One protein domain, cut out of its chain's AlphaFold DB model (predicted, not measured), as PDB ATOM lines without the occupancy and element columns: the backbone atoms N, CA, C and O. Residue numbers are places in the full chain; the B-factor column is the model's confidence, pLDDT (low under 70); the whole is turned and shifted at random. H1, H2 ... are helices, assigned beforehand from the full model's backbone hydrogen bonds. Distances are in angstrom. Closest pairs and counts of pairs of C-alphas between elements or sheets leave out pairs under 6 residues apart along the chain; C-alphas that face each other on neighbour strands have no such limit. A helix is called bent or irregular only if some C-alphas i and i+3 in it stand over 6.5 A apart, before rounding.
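This is residues 46 to 61 and 76 to 182 of the 194 residues of the protein "Odorant-binding protein 21" of Empoasca onukii (UniProt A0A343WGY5). One helix, H5, runs through the middle of this all-helix domain, and the other five are arranged about it: H2 crosses its first end with H1 on the side of H2 away from H5, the helical hairpin of H3 and H4 packs on H5 through H4, and H6 meets its last end. The helices mostly cross at steep angles, and residues 167 to 175, of which 170 to 175 belong to H6, stick out. The printed part has 123 residues, with six named helices in the order H1 to H6 and no named strand. It is compact, with a radius of gyration of the C-alphas of 15.1 A, and spans 40 by 30 by 28 A.

Start at H1, residues 48 to 58, and then look at H2, residues 76 to 91. They touch, H2 with residues 84 to 91 alone, at a steep tilt of 46 degrees, opposite ways; their closest C-alphas, of Cys 55 and Met 84, are 5.7 A apart. Further along come H3, residues 103 to 111, and H4, residues 115 to 129, a helical hairpin at a shallow tilt of 34 degrees, only just short of steep; the closest C-alphas, of Ser 111 and Ala 118, are 4.9 A apart. Next is the hub, H5, residues 146 to 159, which touches three helices. It touches H2 with residues 146 to 150 alone, about perpendicular at 85 degrees; the closest C-alphas, of Gly 85 and Glu 147, are 4.5 A apart. H4 touches H5 at a steep tilt of 57 degrees, opposite ways, with the closest C-alphas, of Ala 124 and Gln 156, 5.2 A apart. Last comes H6, residues 170 to 181; its residues 176 to 180 alone touch residues 155 to 159 of H5, with the closest C-alphas, of Leu 159 and Lys 176, 6.8 A apart, at a steep tilt of 50 degrees, opposite ways. Among the pairs that are apart are H1 and H5, H2 and H3, and H4 and H6. In H1, H2, H3, H5 and H6 every O i to N i+4 pair is within hydrogen-bond range; in H4 it is 9 of 11.

Find C-alpha 48 at (26.975, 39.635, 37.267); from there H1 runs 15.5 A to C-alpha 58. H2 is the longest helix by residues, 22.1 A from C-alpha 76 to C-alpha 91. H3 covers 12.3 A and H4 20.7 A; H4 is irregular, with C-alphas 116 and 119 7.3 A apart. Find C-alpha 146 at (33.632, 28.382, 43.649), where H5 begins its 19.9 A. H6 runs 16.4 A and ends at C-alpha 181, (26.926, 10.811, 29.275).

The two C-alphas farthest apart, of Ser 97 and Ala 170, are 45.4 A apart. Look for the cut after residue 61: residues 62 to 75 are not printed, and C-alphas 61 and 76 are 9.0 A apart across it. The links H2 to H3 and H4 to H5 are long; the latter is residues 130 to 145, with no named element. The mean pLDDT of the printed part is 93.6, and no printed residue is under 70.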
ATOM      1  N   ALA A  46      21.868  41.819  37.476       91.62
ATOM      2  CA  ALA A  46      22.496  42.991  36.859       91.62
ATOM      3  C   ALA A  46      23.961  43.223  37.289       91.62
ATOM      4  O   ALA A  46      24.731  43.824  36.544       91.62
ATOM      5  N   THR A  47      24.360  42.742  38.470       93.75
ATOM      6  CA  THR A  47      25.736  42.856  38.982       93.75
ATOM      7  C   THR A  47      26.693  41.815  38.389       93.75
ATOM      8  O   THR A  47      27.905  42.025  38.386       93.75
ATOM      9  N   MET A  48      26.170  40.753  37.762       93.00
ATOM     10  CA  MET A  48      26.975  39.635  37.267       93.00
ATOM     11  C   MET A  48      28.023  40.055  36.235       93.00
ATOM     12  O   MET A  48      29.184  39.664  36.341       93.00
ATOM     13  N   GLU A  49      27.621  40.814  35.215       92.44
ATOM     14  CA  GLU A  49      28.520  41.244  34.140       92.44
ATOM     15  C   GLU A  49      29.665  42.139  34.649       92.44
ATOM     16  O   GLU A  49      30.826  41.810  34.376       92.44
ATOM     17  N   PRO A  50      29.412  43.222  35.418       95.31
ATOM     18  CA  PRO A  50      30.499  44.048  35.933       95.31
ATOM     19  C   PRO A  50      31.429  43.292  36.893       95.31
ATOM     20  O   PRO A  50      32.646  43.482  36.810       95.31
ATOM     21  N   ALA A  51      30.915  42.399  37.748       95.31
ATOM     22  CA  ALA A  51      31.767  41.579  38.614       95.31
ATOM     23  C   ALA A  51      32.623  40.588  37.815       95.31
ATOM     24  O   ALA A  51      33.828  40.475  38.054       95.31
ATOM     25  N   MET A  52      32.040  39.924  36.812       91.81
ATOM     26  CA  MET A  52      32.784  39.025  35.927       91.81
ATOM     27  C   MET A  52      33.892  39.773  35.182       91.81
ATOM     28  O   MET A  52      35.032  39.311  35.152       91.81
ATOM     29  N   LYS A  53      33.595  40.958  34.634       93.25
ATOM     30  CA  LYS A  53      34.588  41.805  33.958       93.25
ATOM     31  C   LYS A  53      35.747  42.165  34.887       93.25
ATOM     32  O   LYS A  53      36.902  41.944  34.527       93.25
ATOM     33  N   LYS A  54      35.444  42.634  36.100       95.00
ATOM     34  CA  LYS A  54      36.450  42.968  37.119       95.00
ATOM     35  C   LYS A  54      37.351  41.774  37.451       95.00
ATOM     36  O   LYS A  54      38.557  41.933  37.623       95.00
ATOM     37  N   CYS A  55      36.785  40.573  37.531       95.19
ATOM     38  CA  CYS A  55      37.550  39.363  37.816       95.19
ATOM     39  C   CYS A  55      38.375  38.867  36.624       95.19
ATOM     40  O   CYS A  55      39.491  38.400  36.835       95.19
ATOM     41  N   MET A  56      37.892  39.023  35.389       91.56
ATOM     42  CA  MET A  56      38.680  38.738  34.182       91.56
ATOM     43  C   MET A  56      39.883  39.677  34.039       91.56
ATOM     44  O   MET A  56      40.946  39.237  33.615       91.56
ATOM     45  N   GLU A  57      39.745  40.948  34.419       92.75
ATOM     46  CA  GLU A  57      40.861  41.905  34.427       92.75
ATOM     47  C   GLU A  57      41.931  41.534  35.470       92.75
ATOM     48  O   GLU A  57      43.124  41.676  35.207       92.75
ATOM     49  N   LYS A  58      41.517  41.018  36.638       92.31
ATOM     50  CA  LYS A  58      42.429  40.539  37.695       92.31
ATOM     51  C   LYS A  58      43.099  39.206  37.352       92.31
ATOM     52  O   LYS A  58      44.264  39.006  37.683       92.31
ATOM     53  N   PHE A  59      42.358  38.300  36.719       90.31
ATOM     54  CA  PHE A  59      42.788  36.940  36.393       90.31
ATOM     55  C   PHE A  59      42.604  36.685  34.892       90.31
ATOM     56  O   PHE A  59      41.694  35.949  34.497       90.31
ATOM     57  N   PRO A  60      43.431  37.313  34.035       84.44
ATOM     58  CA  PRO A  60      43.304  37.163  32.594       84.44
ATOM     59  C   PRO A  60      43.519  35.707  32.185       84.44
ATOM     60  O   PRO A  60      44.375  35.011  32.733       84.44
ATOM     61  N   HIS A  61      42.754  35.240  31.195       77.06
ATOM     62  CA  HIS A  61      42.987  33.914  30.635       77.06
ATOM     63  C   HIS A  61      44.394  33.846  30.023       77.06
ATOM     64  O   HIS A  61      44.741  34.704  29.203       77.06
ATOM     65  N   GLU A  76      48.453  26.470  34.957       87.50
ATOM     66  CA  GLU A  76      48.200  27.911  34.906       87.50
ATOM     67  C   GLU A  76      46.748  28.223  34.514       87.50
ATOM     68  O   GLU A  76      46.080  28.997  35.195       87.50
ATOM     69  N   MET A  77      46.212  27.547  33.488       86.25
ATOM     70  CA  MET A  77      44.805  27.683  33.087       86.25
ATOM     71  C   MET A  77      43.848  27.250  34.204       86.25
ATOM     72  O   MET A  77      42.860  27.937  34.465       86.25
ATOM     73  N   LYS A  78      44.138  26.128  34.877       88.12
ATOM     74  CA  LYS A  78      43.329  25.634  36.004       88.12
ATOM     75  C   LYS A  78      43.306  26.637  37.157       88.12
ATOM     76  O   LYS A  78      42.225  26.939  37.657       88.12
ATOM     77  N   ASN A  79      44.464  27.182  37.530       91.25
ATOM     78  CA  ASN A  79      44.573  28.193  38.582       91.25
ATOM     79  C   ASN A  79      43.838  29.485  38.201       91.25
ATOM     80  O   ASN A  79      43.067  29.998  39.007       91.25
ATOM     81  N   ALA A  80      44.004  29.969  36.966       91.00
ATOM     82  CA  ALA A  80      43.301  31.156  36.485       91.00
ATOM     83  C   ALA A  80      41.774  30.983  36.563       91.00
ATOM     84  O   ALA A  80      41.075  31.877  37.033       91.00
ATOM     85  N   HIS A  81      41.245  29.817  36.171       90.62
ATOM     86  CA  HIS A  81      39.812  29.516  36.294       90.62
ATOM     87  C   HIS A  81      39.353  29.434  37.750       90.62
ATOM     88  O   HIS A  81      38.338  30.035  38.093       90.62
ATOM     89  N   ALA A  82      40.098  28.735  38.611       94.25
ATOM     90  CA  ALA A  82      39.770  28.629  40.031       94.25
ATOM     91  C   ALA A  82      39.719  30.009  40.707       94.25
ATOM     92  O   ALA A  82      38.765  30.318  41.423       94.25
ATOM     93  N   CYS A  83      40.704  30.863  40.427       96.00
ATOM     94  CA  CYS A  83      40.775  32.206  40.988       96.00
ATOM     95  C   CYS A  83      39.761  33.178  40.398       96.00
ATOM     96  O   CYS A  83      39.228  34.011  41.130       96.00
ATOM     97  N   MET A  84      39.421  33.047  39.117       94.81
ATOM     98  CA  MET A  84      38.323  33.808  38.525       94.81
ATOM     99  C   MET A  84      36.984  33.460  39.190       94.81
ATOM    100  O   MET A  84      36.220  34.366  39.523       94.81
ATOM    101  N   GLY A  85      36.724  32.170  39.436       94.81
ATOM    102  CA  GLY A  85      35.548  31.712  40.176       94.81
ATOM    103  C   GLY A  85      35.506  32.258  41.606       94.81
ATOM    104  O   GLY A  85      34.504  32.852  41.999       94.81
ATOM    105  N   GLU A  86      36.601  32.127  42.366       97.56
ATOM    106  CA  GLU A  86      36.690  32.659  43.738       97.56
ATOM    107  C   GLU A  86      36.518  34.182  43.775       97.56
ATOM    108  O   GLU A  86      35.804  34.702  44.631       97.56
ATOM    109  N   CYS A  87      37.123  34.899  42.825       97.94
ATOM    110  CA  CYS A  87      36.961  36.341  42.689       97.94
ATOM    111  C   CYS A  87      35.495  36.716  42.487       97.94
ATOM    112  O   CYS A  87      34.981  37.540  43.234       97.94
ATOM    113  N   PHE A  88      34.809  36.084  41.528       97.38
ATOM    114  CA  PHE A  88      33.407  36.394  41.245       97.38
ATOM    115  C   PHE A  88      32.526  36.164  42.478       97.38
ATOM    116  O   PHE A  88      31.747  37.036  42.853       97.38
ATOM    117  N   PHE A  89      32.700  35.027  43.158       98.00
ATOM    118  CA  PHE A  89      31.934  34.722  44.366       98.00
ATOM    119  C   PHE A  89      32.275  35.676  45.518       98.00
ATOM    120  O   PHE A  89      31.399  36.004  46.310       98.00
ATOM    121  N   THR A  90      33.513  36.165  45.601       97.88
ATOM    122  CA  THR A  90      33.901  37.181  46.591       97.88
ATOM    123  C   THR A  90      33.228  38.525  46.305       97.88
ATOM    124  O   THR A  90      32.659  39.124  47.211       97.88
ATOM    125  N   GLU A  91      33.277  39.002  45.058       97.38
ATOM    126  CA  GLU A  91      32.718  40.305  44.659       97.38
ATOM    127  C   GLU A  91      31.195  40.368  44.868       97.38
ATOM    128  O   GLU A  91      30.670  41.397  45.286       97.38
ATOM    129  N   GLU A  92      30.498  39.250  44.652       97.31
ATOM    130  CA  GLU A  92      29.045  39.138  44.834       97.31
ATOM    131  C   GLU A  92      28.629  38.693  46.252       97.31
ATOM    132  O   GLU A  92      27.447  38.475  46.510       97.31
ATOM    133  N   ASN A  93      29.572  38.586  47.200       97.31
ATOM    134  CA  ASN A  93      29.326  38.140  48.581       97.31
ATOM    135  C   ASN A  93      28.637  36.760  48.664       97.31
ATOM    136  O   ASN A  93      27.732  36.540  49.465       97.31
ATOM    137  N   LEU A  94      29.072  35.830  47.814       98.19
ATOM    138  CA  LEU A  94      28.588  34.447  47.726       98.19
ATOM    139  C   LEU A  94      29.492  33.458  48.470       98.19
ATOM    140  O   LEU A  94      29.327  32.246  48.326       98.19
ATOM    141  N   LEU A  95      30.476  33.966  49.214       98.06
ATOM    142  CA  LEU A  95      31.326  33.174  50.089       98.06
ATOM    143  C   LEU A  95      31.066  33.537  51.549       98.06
ATOM    144  O   LEU A  95      30.858  34.701  51.890       98.06
ATOM    145  N   THR A  96      31.160  32.536  52.411       97.06
ATOM    146  CA  THR A  96      31.214  32.693  53.862       97.06
ATOM    147  C   THR A  96      32.545  33.325  54.297       97.06
ATOM    148  O   THR A  96      33.503  33.435  53.524       97.06
ATOM    149  N   SER A  97      32.650  33.721  55.569       94.69
ATOM    150  CA  SER A  97      33.870  34.337  56.123       94.69
ATOM    151  C   SER A  97      35.110  33.437  56.064       94.69
ATOM    152  O   SER A  97      36.232  33.936  56.017       94.69
ATOM    153  N   ASP A  98      34.923  32.118  56.061       94.19
ATOM    154  CA  ASP A  98      35.976  31.108  55.896       94.19
ATOM    155  C   ASP A  98      36.234  30.739  54.423       94.19
ATOM    156  O   ASP A  98      36.938  29.769  54.142       94.19
ATOM    157  N   LYS A  99      35.722  31.545  53.481       93.56
ATOM    158  CA  LYS A  99      35.872  31.394  52.025       93.56
ATOM    159  C   LYS A  99      35.251  30.123  51.439       93.56
ATOM    160  O   LYS A  99      35.689  29.665  50.385       93.56
ATOM    161  N   GLN A 100      34.232  29.560  52.076       95.56
ATOM    162  CA  GLN A 100      33.432  28.487  51.485       95.56
ATOM    163  C   GLN A 100      32.250  29.073  50.720       95.56
ATOM    164  O   GLN A 100      31.867  30.216  50.950       95.56
ATOM    165  N   VAL A 101      31.668  28.317  49.790       97.31
ATOM    166  CA  VAL A 101      30.471  28.782  49.078       97.31
ATOM    167  C   VAL A 101      29.312  28.913  50.069       97.31
ATOM    168  O   VAL A 101      28.985  27.960  50.776       97.31
ATOM    169  N   ASP A 102      28.668  30.080  50.098       98.00
ATOM    170  CA  ASP A 102      27.469  30.322  50.898       98.00
ATOM    171  C   ASP A 102      26.231  29.884  50.108       98.00
ATOM    172  O   ASP A 102      25.838  30.489  49.105       98.00
ATOM    173  N   LYS A 103      25.613  28.797  50.574       96.25
ATOM    174  CA  LYS A 103      24.457  28.174  49.926       96.25
ATOM    175  C   LYS A 103      23.279  29.136  49.791       96.25
ATOM    176  O   LYS A 103      22.655  29.201  48.729       96.25
ATOM    177  N   ASP A 104      22.964  29.860  50.857       96.62
ATOM    178  CA  ASP A 104      21.773  30.701  50.916       96.62
ATOM    179  C   ASP A 104      21.993  31.991  50.122       96.62
ATOM    180  O   ASP A 104      21.097  32.427  49.388       96.62
ATOM    181  N   ALA A 105      23.204  32.555  50.179       97.25
ATOM    182  CA  ALA A 105      23.587  33.699  49.358       97.25
ATOM    183  C   ALA A 105      23.517  33.371  47.859       97.25
ATOM    184  O   ALA A 105      22.939  34.143  47.095       97.25
ATOM    185  N   VAL A 106      24.018  32.201  47.442       96.69
ATOM    186  CA  VAL A 106      23.927  31.721  46.052       96.69
ATOM    187  C   VAL A 106      22.475  31.609  45.597       96.69
ATOM    188  O   VAL A 106      22.117  32.161  44.553       96.69
ATOM    189  N   ILE A 107      21.627  30.918  46.367       95.62
ATOM    190  CA  ILE A 107      20.214  30.736  46.000       95.62
ATOM    191  C   ILE A 107      19.544  32.096  45.841       95.62
ATOM    192  O   ILE A 107      18.874  32.337  44.835       95.62
ATOM    193  N   LYS A 108      19.757  32.999  46.801       95.25
ATOM    194  CA  LYS A 108      19.213  34.357  46.764       95.25
ATOM    195  C   LYS A 108      19.693  35.124  45.532       95.25
ATOM    196  O   LYS A 108      18.876  35.706  44.819       95.25
ATOM    197  N   TYR A 109      20.994  35.099  45.262       95.69
ATOM    198  CA  TYR A 109      21.613  35.828  44.163       95.69
ATOM    199  C   TYR A 109      21.038  35.414  42.804       95.69
ATOM    200  O   TYR A 109      20.449  36.236  42.103       95.69
ATOM    201  N   PHE A 110      21.107  34.126  42.461       92.31
ATOM    202  CA  PHE A 110      20.657  33.637  41.152       92.31
ATOM    203  C   PHE A 110      19.132  33.634  40.984       92.31
ATOM    204  O   PHE A 110      18.643  33.646  39.856       92.31
ATOM    205  N   SER A 111      18.369  33.672  42.081       92.44
ATOM    206  CA  SER A 111      16.904  33.800  42.028       92.44
ATOM    207  C   SER A 111      16.427  35.247  41.860       92.44
ATOM    208  O   SER A 111      15.248  35.467  41.601       92.44
ATOM    209  N   THR A 112      17.312  36.242  42.000       92.12
ATOM    210  CA  THR A 112      16.925  37.665  41.951       92.12
ATOM    211  C   THR A 112      16.477  38.098  40.552       92.12
ATOM    212  O   THR A 112      15.549  38.891  40.431       92.12
ATOM    213  N   ALA A 113      17.107  37.571  39.497       86.94
ATOM    214  CA  ALA A 113      16.758  37.908  38.114       86.94
ATOM    215  C   ALA A 113      15.458  37.232  37.647       86.94
ATOM    216  O   ALA A 113      14.671  37.839  36.928       86.94
ATOM    217  N   SER A 114      15.228  35.990  38.084       87.62
ATOM    218  CA  SER A 114      14.069  35.184  37.695       87.62
ATOM    219  C   SER A 114      13.542  34.378  38.888       87.62
ATOM    220  O   SER A 114      13.933  33.219  39.065       87.62
ATOM    221  N   PRO A 115      12.640  34.954  39.706       89.19
ATOM    222  CA  PRO A 115      12.088  34.284  40.885       89.19
ATOM    223  C   PRO A 115      11.375  32.962  40.570       89.19
ATOM    224  O   PRO A 115      11.453  32.020  41.356       89.19
ATOM    225  N   ASP A 116      10.759  32.847  39.392       90.50
ATOM    226  CA  ASP A 116      10.089  31.618  38.942       90.50
ATOM    227  C   ASP A 116      11.065  30.444  38.748       90.50
ATOM    228  O   ASP A 116      10.676  29.277  38.818       90.50
ATOM    229  N   LEU A 117      12.355  30.735  38.554       90.88
ATOM    230  CA  LEU A 117      13.418  29.737  38.442       90.88
ATOM    231  C   LEU A 117      14.066  29.403  39.793       90.88
ATOM    232  O   LEU A 117      14.929  28.523  39.849       90.88
ATOM    233  N   ALA A 118      13.644  30.031  40.896       92.88
ATOM    234  CA  ALA A 118      14.193  29.769  42.225       92.88
ATOM    235  C   ALA A 118      14.152  28.281  42.633       92.88
ATOM    236  O   ALA A 118      15.149  27.795  43.174       92.88
ATOM    237  N   PRO A 119      13.088  27.496  42.344       95.31
ATOM    238  CA  PRO A 119      13.087  26.061  42.638       95.31
ATOM    239  C   PRO A 119      14.170  25.286  41.874       95.31
ATOM    240  O   PRO A 119      14.804  24.393  42.441       95.31
ATOM    241  N   LEU A 120      14.416  25.645  40.608       95.12
ATOM    242  CA  LEU A 120      15.475  25.054  39.782       95.12
ATOM    243  C   LEU A 120      16.858  25.393  40.349       95.12
ATOM    244  O   LEU A 120      17.676  24.494  40.545       95.12
ATOM    245  N   VAL A 121      17.097  26.671  40.663       95.81
ATOM    246  CA  VAL A 121      18.349  27.158  41.268       95.81
ATOM    247  C   VAL A 121      18.612  26.470  42.605       95.81
ATOM    248  O   VAL A 121      19.725  26.003  42.849       95.81
ATOM    249  N   LYS A 122      17.590  26.361  43.461       96.94
ATOM    250  CA  LYS A 122      17.685  25.694  44.762       96.94
ATOM    251  C   LYS A 122      18.059  24.222  44.611       96.94
ATOM    252  O   LYS A 122      19.010  23.780  45.250       96.94
ATOM    253  N   LYS A 123      17.360  23.482  43.743       97.25
ATOM    254  CA  LYS A 123      17.646  22.063  43.485       97.25
ATOM    255  C   LYS A 123      19.066  21.866  42.950       97.25
ATOM    256  O   LYS A 123      19.787  21.001  43.437       97.25
ATOM    257  N   ALA A 124      19.478  22.683  41.978       96.81
ATOM    258  CA  ALA A 124      20.832  22.646  41.428       96.81
ATOM    259  C   ALA A 124      21.885  22.921  42.510       96.81
ATOM    260  O   ALA A 124      22.862  22.186  42.623       96.81
ATOM    261  N   THR A 125      21.641  23.928  43.353       97.44
ATOM    262  CA  THR A 125      22.516  24.278  44.476       97.44
ATOM    263  C   THR A 125      22.651  23.099  45.436       97.44
ATOM    264  O   THR A 125      23.761  22.690  45.758       97.44
ATOM    265  N   GLU A 126      21.534  22.517  45.871       97.38
ATOM    266  CA  GLU A 126      21.515  21.366  46.779       97.38
ATOM    267  C   GLU A 126      22.277  20.164  46.230       97.38
ATOM    268  O   GLU A 126      23.011  19.524  46.982       97.38
ATOM    269  N   GLU A 127      22.141  19.879  44.937       96.69
ATOM    270  CA  GLU A 127      22.877  18.790  44.300       96.69
ATOM    271  C   GLU A 127      24.381  19.078  44.269       96.69
ATOM    272  O   GLU A 127      25.186  18.237  44.659       96.69
ATOM    273  N   CYS A 128      24.768  20.291  43.882       96.56
ATOM    274  CA  CYS A 128      26.172  20.669  43.756       96.56
ATOM    275  C   CYS A 128      26.898  20.783  45.096       96.56
ATOM    276  O   CYS A 128      28.086  20.468  45.185       96.56
ATOM    277  N   PHE A 129      26.194  21.161  46.163       96.38
ATOM    278  CA  PHE A 129      26.776  21.228  47.502       96.38
ATOM    279  C   PHE A 129      27.237  19.868  48.040       96.38
ATOM    280  O   PHE A 129      28.096  19.830  48.917       96.38
ATOM    281  N   LYS A 130      26.720  18.755  47.504       95.44
ATOM    282  CA  LYS A 130      27.107  17.406  47.941       95.44
ATOM    283  C   LYS A 130      28.565  17.070  47.634       95.44
ATOM    284  O   LYS A 130      29.141  16.247  48.339       95.44
ATOM    285  N   SER A 131      29.151  17.660  46.590       91.81
ATOM    286  CA  SER A 131      30.464  17.228  46.095       91.81
ATOM    287  C   SER A 131      31.361  18.331  45.535       91.81
ATOM    288  O   SER A 131      32.456  18.011  45.088       91.81
ATOM    289  N   TYR A 132      30.974  19.614  45.562       93.81
ATOM    290  CA  TYR A 132      31.772  20.668  44.907       93.81
ATOM    291  C   TYR A 132      33.222  20.773  45.409       93.81
ATOM    292  O   TYR A 132      34.109  21.150  44.647       93.81
ATOM    293  N   MET A 133      33.476  20.406  46.669       93.94
ATOM    294  CA  MET A 133      34.823  20.404  47.245       93.94
ATOM    295  C   MET A 133      35.676  19.201  46.820       93.94
ATOM    296  O   MET A 133      36.894  19.256  46.959       93.94
ATOM    297  N   ALA A 134      35.071  18.125  46.304       91.50
ATOM    298  CA  ALA A 134      35.785  16.897  45.944       91.50
ATOM    299  C   ALA A 134      36.776  17.104  44.786       91.50
ATOM    300  O   ALA A 134      37.828  16.471  44.758       91.50
ATOM    301  N   ASP A 135      36.465  18.034  43.877       86.06
ATOM    302  CA  ASP A 135      37.247  18.310  42.664       86.06
ATOM    303  C   ASP A 135      38.127  19.571  42.783       86.06
ATOM    304  O   ASP A 135      38.594  20.135  41.784       86.06
ATOM    305  N   VAL A 136      38.327  20.075  44.005       92.00
ATOM    306  CA  VAL A 136      39.215  21.217  44.258       92.00
ATOM    307  C   VAL A 136      40.662  20.744  44.218       92.00
ATOM    308  O   VAL A 136      41.078  19.900  45.006       92.00
ATOM    309  N   ASP A 137      41.453  21.321  43.312       89.88
ATOM    310  CA  ASP A 137      42.887  21.051  43.240       89.88
ATOM    311  C   ASP A 137      43.579  21.623  44.496       89.88
ATOM    312  O   ASP A 137      43.595  22.845  44.681       89.88
ATOM    313  N   PRO A 138      44.184  20.784  45.359       89.25
ATOM    314  CA  PRO A 138      44.820  21.254  46.589       89.25
ATOM    315  C   PRO A 138      46.044  22.146  46.326       89.25
ATOM    316  O   PRO A 138      46.476  22.882  47.223       89.25
ATOM    317  N   THR A 139      46.598  22.093  45.111       90.12
ATOM    318  CA  THR A 139      47.729  22.908  44.651       90.12
ATOM    319  C   THR A 139      47.307  24.228  44.003       90.12
ATOM    320  O   THR A 139      48.183  25.023  43.648       90.12
ATOM    321  N   SER A 140      46.000  24.468  43.862       91.56
ATOM    322  CA  SER A 140      45.457  25.750  43.409       91.56
ATOM    323  C   SER A 140      45.712  26.848  44.438       91.56
ATOM    324  O   SER A 140      45.701  26.609  45.647       91.56
ATOM    325  N   GLU A 141      45.919  28.071  43.957       92.88
ATOM    326  CA  GLU A 141      46.036  29.263  44.806       92.88
ATOM    327  C   GLU A 141      44.682  29.649  45.411       92.88
ATOM    328  O   GLU A 141      44.608  30.031  46.577       92.88
ATOM    329  N   CYS A 142      43.609  29.476  44.639       95.00
ATOM    330  CA  CYS A 142      42.239  29.742  45.059       95.00
ATOM    331  C   CYS A 142      41.517  28.424  45.338       95.00
ATOM    332  O   CYS A 142      41.505  27.518  44.496       95.00
ATOM    333  N   LYS A 143      40.971  28.304  46.551       95.75
ATOM    334  CA  LYS A 143      40.564  27.030  47.173       95.75
ATOM    335  C   LYS A 143      39.122  27.019  47.669       95.75
ATOM    336  O   LYS A 143      38.693  26.019  48.232       95.75
ATOM    337  N   SER A 144      38.369  28.091  47.434       96.44
ATOM    338  CA  SER A 144      36.951  28.190  47.813       96.44
ATOM    339  C   SER A 144      36.042  27.130  47.182       96.44
ATOM    340  O   SER A 144      34.913  26.957  47.626       96.44
ATOM    341  N   GLY A 145      36.478  26.466  46.106       96.06
ATOM    342  CA  GLY A 145      35.638  25.553  45.323       96.06
ATOM    343  C   GLY A 145      34.575  26.253  44.472       96.06
ATOM    344  O   GLY A 145      33.757  25.587  43.838       96.06
ATOM    345  N   ALA A 146      34.595  27.587  44.405       96.88
ATOM    346  CA  ALA A 146      33.632  28.382  43.649       96.88
ATOM    347  C   ALA A 146      33.563  27.992  42.160       96.88
ATOM    348  O   ALA A 146      32.477  27.914  41.589       96.88
ATOM    349  N   GLU A 147      34.700  27.691  41.524       94.25
ATOM    350  CA  GLU A 147      34.728  27.288  40.111       94.25
ATOM    351  C   GLU A 147      34.097  25.907  39.880       94.25
ATOM    352  O   GLU A 147      33.344  25.715  38.923       94.25
ATOM    353  N   GLN A 148      34.367  24.949  40.768       94.62
ATOM    354  CA  GLN A 148      33.782  23.607  40.761       94.62
ATOM    355  C   GLN A 148      32.269  23.691  40.969       94.62
ATOM    356  O   GLN A 148      31.492  23.126  40.193       94.62
ATOM    357  N   PHE A 149      31.846  24.473  41.964       96.31
ATOM    358  CA  PHE A 149      30.440  24.723  42.241       96.31
ATOM    359  C   PHE A 149      29.736  25.386  41.045       96.31
ATOM    360  O   PHE A 149      28.688  24.908  40.611       96.31
ATOM    361  N   LYS A 150      30.343  26.417  40.436       94.12
ATOM    362  CA  LYS A 150      29.828  27.089  39.230       94.12
ATOM    363  C   LYS A 150      29.628  26.106  38.077       94.12
ATOM    364  O   LYS A 150      28.567  26.113  37.456       94.12
ATOM    365  N   LYS A 151      30.623  25.259  37.784       92.25
ATOM    366  CA  LYS A 151      30.537  24.234  36.726       92.25
ATOM    367  C   LYS A 151      29.395  23.255  36.983       92.25
ATOM    368  O   LYS A 151      28.609  22.986  36.074       92.25
ATOM    369  N   CYS A 152      29.268  22.775  38.219       95.12
ATOM    370  CA  CYS A 152      28.171  21.899  38.603       95.12
ATOM    371  C   CYS A 152      26.806  22.590  38.446       95.12
ATOM    372  O   CYS A 152      25.907  22.020  37.829       95.12
ATOM    373  N   MET A 153      26.658  23.826  38.935       94.12
ATOM    374  CA  MET A 153      25.413  24.598  38.839       94.12
ATOM    375  C   MET A 153      24.954  24.731  37.394       94.12
ATOM    376  O   MET A 153      23.813  24.415  37.067       94.12
ATOM    377  N   MET A 154      25.875  25.135  36.522       92.38
ATOM    378  CA  MET A 154      25.644  25.248  35.089       92.38
ATOM    379  C   MET A 154      25.065  23.943  34.526       92.38
ATOM    380  O   MET A 154      24.056  23.962  33.823       92.38
ATOM    381  N   ARG A 155      25.679  22.807  34.885       94.19
ATOM    382  CA  ARG A 155      25.292  21.465  34.428       94.19
ATOM    383  C   ARG A 155      23.914  21.077  34.929       94.19
ATOM    384  O   ARG A 155      23.077  20.655  34.137       94.19
ATOM    385  N   GLN A 156      23.663  21.253  36.220       95.06
ATOM    386  CA  GLN A 156      22.376  20.928  36.823       95.06
ATOM    387  C   GLN A 156      21.248  21.782  36.239       95.06
ATOM    388  O   GLN A 156      20.197  21.241  35.898       95.06
ATOM    389  N   ILE A 157      21.476  23.081  36.049       94.12
ATOM    390  CA  ILE A 157      20.504  23.988  35.432       94.12
ATOM    391  C   ILE A 157      20.191  23.558  33.996       94.12
ATOM    392  O   ILE A 157      19.023  23.485  33.630       94.12
ATOM    393  N   PHE A 158      21.208  23.225  33.195       94.69
ATOM    394  CA  PHE A 158      21.005  22.801  31.810       94.69
ATOM    395  C   PHE A 158      20.256  21.463  31.703       94.69
ATOM    396  O   PHE A 158      19.275  21.354  30.967       94.69
ATOM    397  N   LEU A 159      20.668  20.451  32.471       94.94
ATOM    398  CA  LEU A 159      20.029  19.129  32.444       94.94
ATOM    399  C   LEU A 159      18.570  19.175  32.912       94.94
ATOM    400  O   LEU A 159      17.721  18.446  32.393       94.94
ATOM    401  N   ASN A 160      18.272  20.082  33.843       96.06
ATOM    402  CA  ASN A 160      16.933  20.315  34.376       96.06
ATOM    403  C   ASN A 160      16.257  21.550  33.745       96.06
ATOM    404  O   ASN A 160      15.335  22.103  34.345       96.06
ATOM    405  N   CYS A 161      16.696  21.989  32.559       95.12
ATOM    406  CA  CYS A 161      16.107  23.140  31.877       95.12
ATOM    407  C   CYS A 161      14.595  22.924  31.663       95.12
ATOM    408  O   CYS A 161      14.213  21.885  31.111       95.12
ATOM    409  N   PRO A 162      13.725  23.865  32.078       94.38
ATOM    410  CA  PRO A 162      12.288  23.759  31.862       94.38
ATOM    411  C   PRO A 162      11.955  23.652  30.375       94.38
ATOM    412  O   PRO A 162      12.545  24.350  29.554       94.38
ATOM    413  N   SER A 163      10.957  22.838  30.026       93.81
ATOM    414  CA  SER A 163      10.543  22.641  28.630       93.81
ATOM    415  C   SER A 163      10.144  23.947  27.936       93.81
ATOM    416  O   SER A 163      10.437  24.118  26.759       93.81
ATOM    417  N   ALA A 164       9.548  24.894  28.668       92.88
ATOM    418  CA  ALA A 164       9.182  26.214  28.151       92.88
ATOM    419  C   ALA A 164      10.391  27.071  27.718       92.88
ATOM    420  O   ALA A 164      10.241  27.971  26.896       92.88
ATOM    421  N   SER A 165      11.580  26.791  28.256       93.50
ATOM    422  CA  SER A 165      12.828  27.513  27.971       93.50
ATOM    423  C   SER A 165      13.816  26.690  27.140       93.50
ATOM    424  O   SER A 165      14.881  27.199  26.778       93.50
ATOM    425  N   TYR A 166      13.488  25.427  26.857       95.06
ATOM    426  CA  TYR A 166      14.344  24.500  26.132       95.06
ATOM    427  C   TYR A 166      14.021  24.494  24.636       95.06
ATOM    428  O   TYR A 166      12.875  24.302  24.224       95.06
ATOM    429  N   THR A 167      15.044  24.661  23.804       95.12
ATOM    430  CA  THR A 167      14.929  24.527  22.350       95.12
ATOM    431  C   THR A 167      15.017  23.048  21.975       95.12
ATOM    432  O   THR A 167      16.112  22.492  21.920       95.12
ATOM    433  N   SER A 168      13.884  22.411  21.665       93.69
ATOM    434  CA  SER A 168      13.894  21.045  21.120       93.69
ATOM    435  C   SER A 168      14.357  21.060  19.661       93.69
ATOM    436  O   SER A 168      13.735  21.675  18.794       93.69
ATOM    437  N   SER A 169      15.500  20.425  19.408       94.31
ATOM    438  CA  SER A 169      16.089  20.234  18.082       94.31
ATOM    439  C   SER A 169      17.094  19.088  18.142       94.31
ATOM    440  O   SER A 169      17.664  18.838  19.202       94.31
ATOM    441  N   ALA A 170      17.382  18.451  17.003       94.12
ATOM    442  CA  ALA A 170      18.350  17.351  16.946       94.12
ATOM    443  C   ALA A 170      19.716  17.725  17.558       94.12
ATOM    444  O   ALA A 170      20.302  16.929  18.288       94.12
ATOM    445  N   ASP A 171      20.183  18.954  17.321       91.50
ATOM    446  CA  ASP A 171      21.447  19.466  17.860       91.50
ATOM    447  C   ASP A 171      21.403  19.625  19.390       91.50
ATOM    448  O   ASP A 171      22.337  19.227  20.088       91.50
ATOM    449  N   CYS A 172      20.315  20.180  19.929       93.06
ATOM    450  CA  CYS A 172      20.168  20.393  21.369       93.06
ATOM    451  C   CYS A 172      19.915  19.106  22.145       93.06
ATOM    452  O   CYS A 172      20.437  18.955  23.254       93.06
ATOM    453  N   ASP A 173      19.157  18.180  21.563       94.12
ATOM    454  CA  ASP A 173      18.866  16.881  22.161       94.12
ATOM    455  C   ASP A 173      20.145  16.027  22.196       94.12
ATOM    456  O   ASP A 173      20.479  15.444  23.231       94.12
ATOM    457  N   ALA A 174      20.932  16.037  21.111       91.25
ATOM    458  CA  ALA A 174      22.244  15.393  21.068       91.25
ATOM    459  C   ALA A 174      23.231  16.030  22.058       91.25
ATOM    460  O   ALA A 174      23.948  15.314  22.761       91.25
ATOM    461  N   PHE A 175      23.249  17.364  22.166       90.88
ATOM    462  CA  PHE A 175      24.083  18.058  23.146       90.88
ATOM    463  C   PHE A 175      23.687  17.694  24.584       90.88
ATOM    464  O   PHE A 175      24.559  17.383  25.393       90.88
ATOM    465  N   LYS A 176      22.385  17.646  24.898       92.81
ATOM    466  CA  LYS A 176      21.894  17.216  26.214       92.81
ATOM    467  C   LYS A 176      22.314  15.784  26.540       92.81
ATOM    468  O   LYS A 176      22.881  15.564  27.608       92.81
ATOM    469  N   ALA A 177      22.134  14.852  25.605       92.31
ATOM    470  CA  ALA A 177      22.566  13.464  25.769       92.31
ATOM    471  C   ALA A 177      24.088  13.346  25.984       92.31
ATOM    472  O   ALA A 177      24.539  12.596  26.852       92.31
ATOM    473  N   LYS A 178      24.893  14.129  25.248       89.94
ATOM    474  CA  LYS A 178      26.353  14.181  25.425       89.94
ATOM    475  C   LYS A 178      26.727  14.707  26.808       89.94
ATOM    476  O   LYS A 178      27.577  14.115  27.467       89.94
ATOM    477  N   VAL A 179      26.068  15.770  27.280       91.44
ATOM    478  CA  VAL A 179      26.269  16.275  28.642       91.44
ATOM    479  C   VAL A 179      25.945  15.175  29.643       91.44
ATOM    480  O   VAL A 179      26.816  14.874  30.447       91.44
ATOM    481  N   GLU A 180      24.778  14.528  29.579       92.25
ATOM    482  CA  GLU A 180      24.385  13.438  30.492       92.25
ATOM    483  C   GLU A 180      25.425  12.313  30.552       92.25
ATOM    484  O   GLU A 180      25.834  11.929  31.650       92.25
ATOM    485  N   LYS A 181      25.911  11.864  29.391       91.19
ATOM    486  CA  LYS A 181      26.926  10.811  29.275       91.19
ATOM    487  C   LYS A 181      28.302  11.236  29.798       91.19
ATOM    488  O   LYS A 181      29.002  10.425  30.390       91.19
ATOM    489  N   CYS A 182      28.674  12.503  29.619       88.56
ATOM    490  CA  CYS A 182      30.003  13.020  29.928       88.56
ATOM    491  C   CYS A 182      29.990  13.949  31.158       88.56
ATOM    492  O   CYS A 182      29.875  15.171  31.001       88.56
TER     493      CYS A 182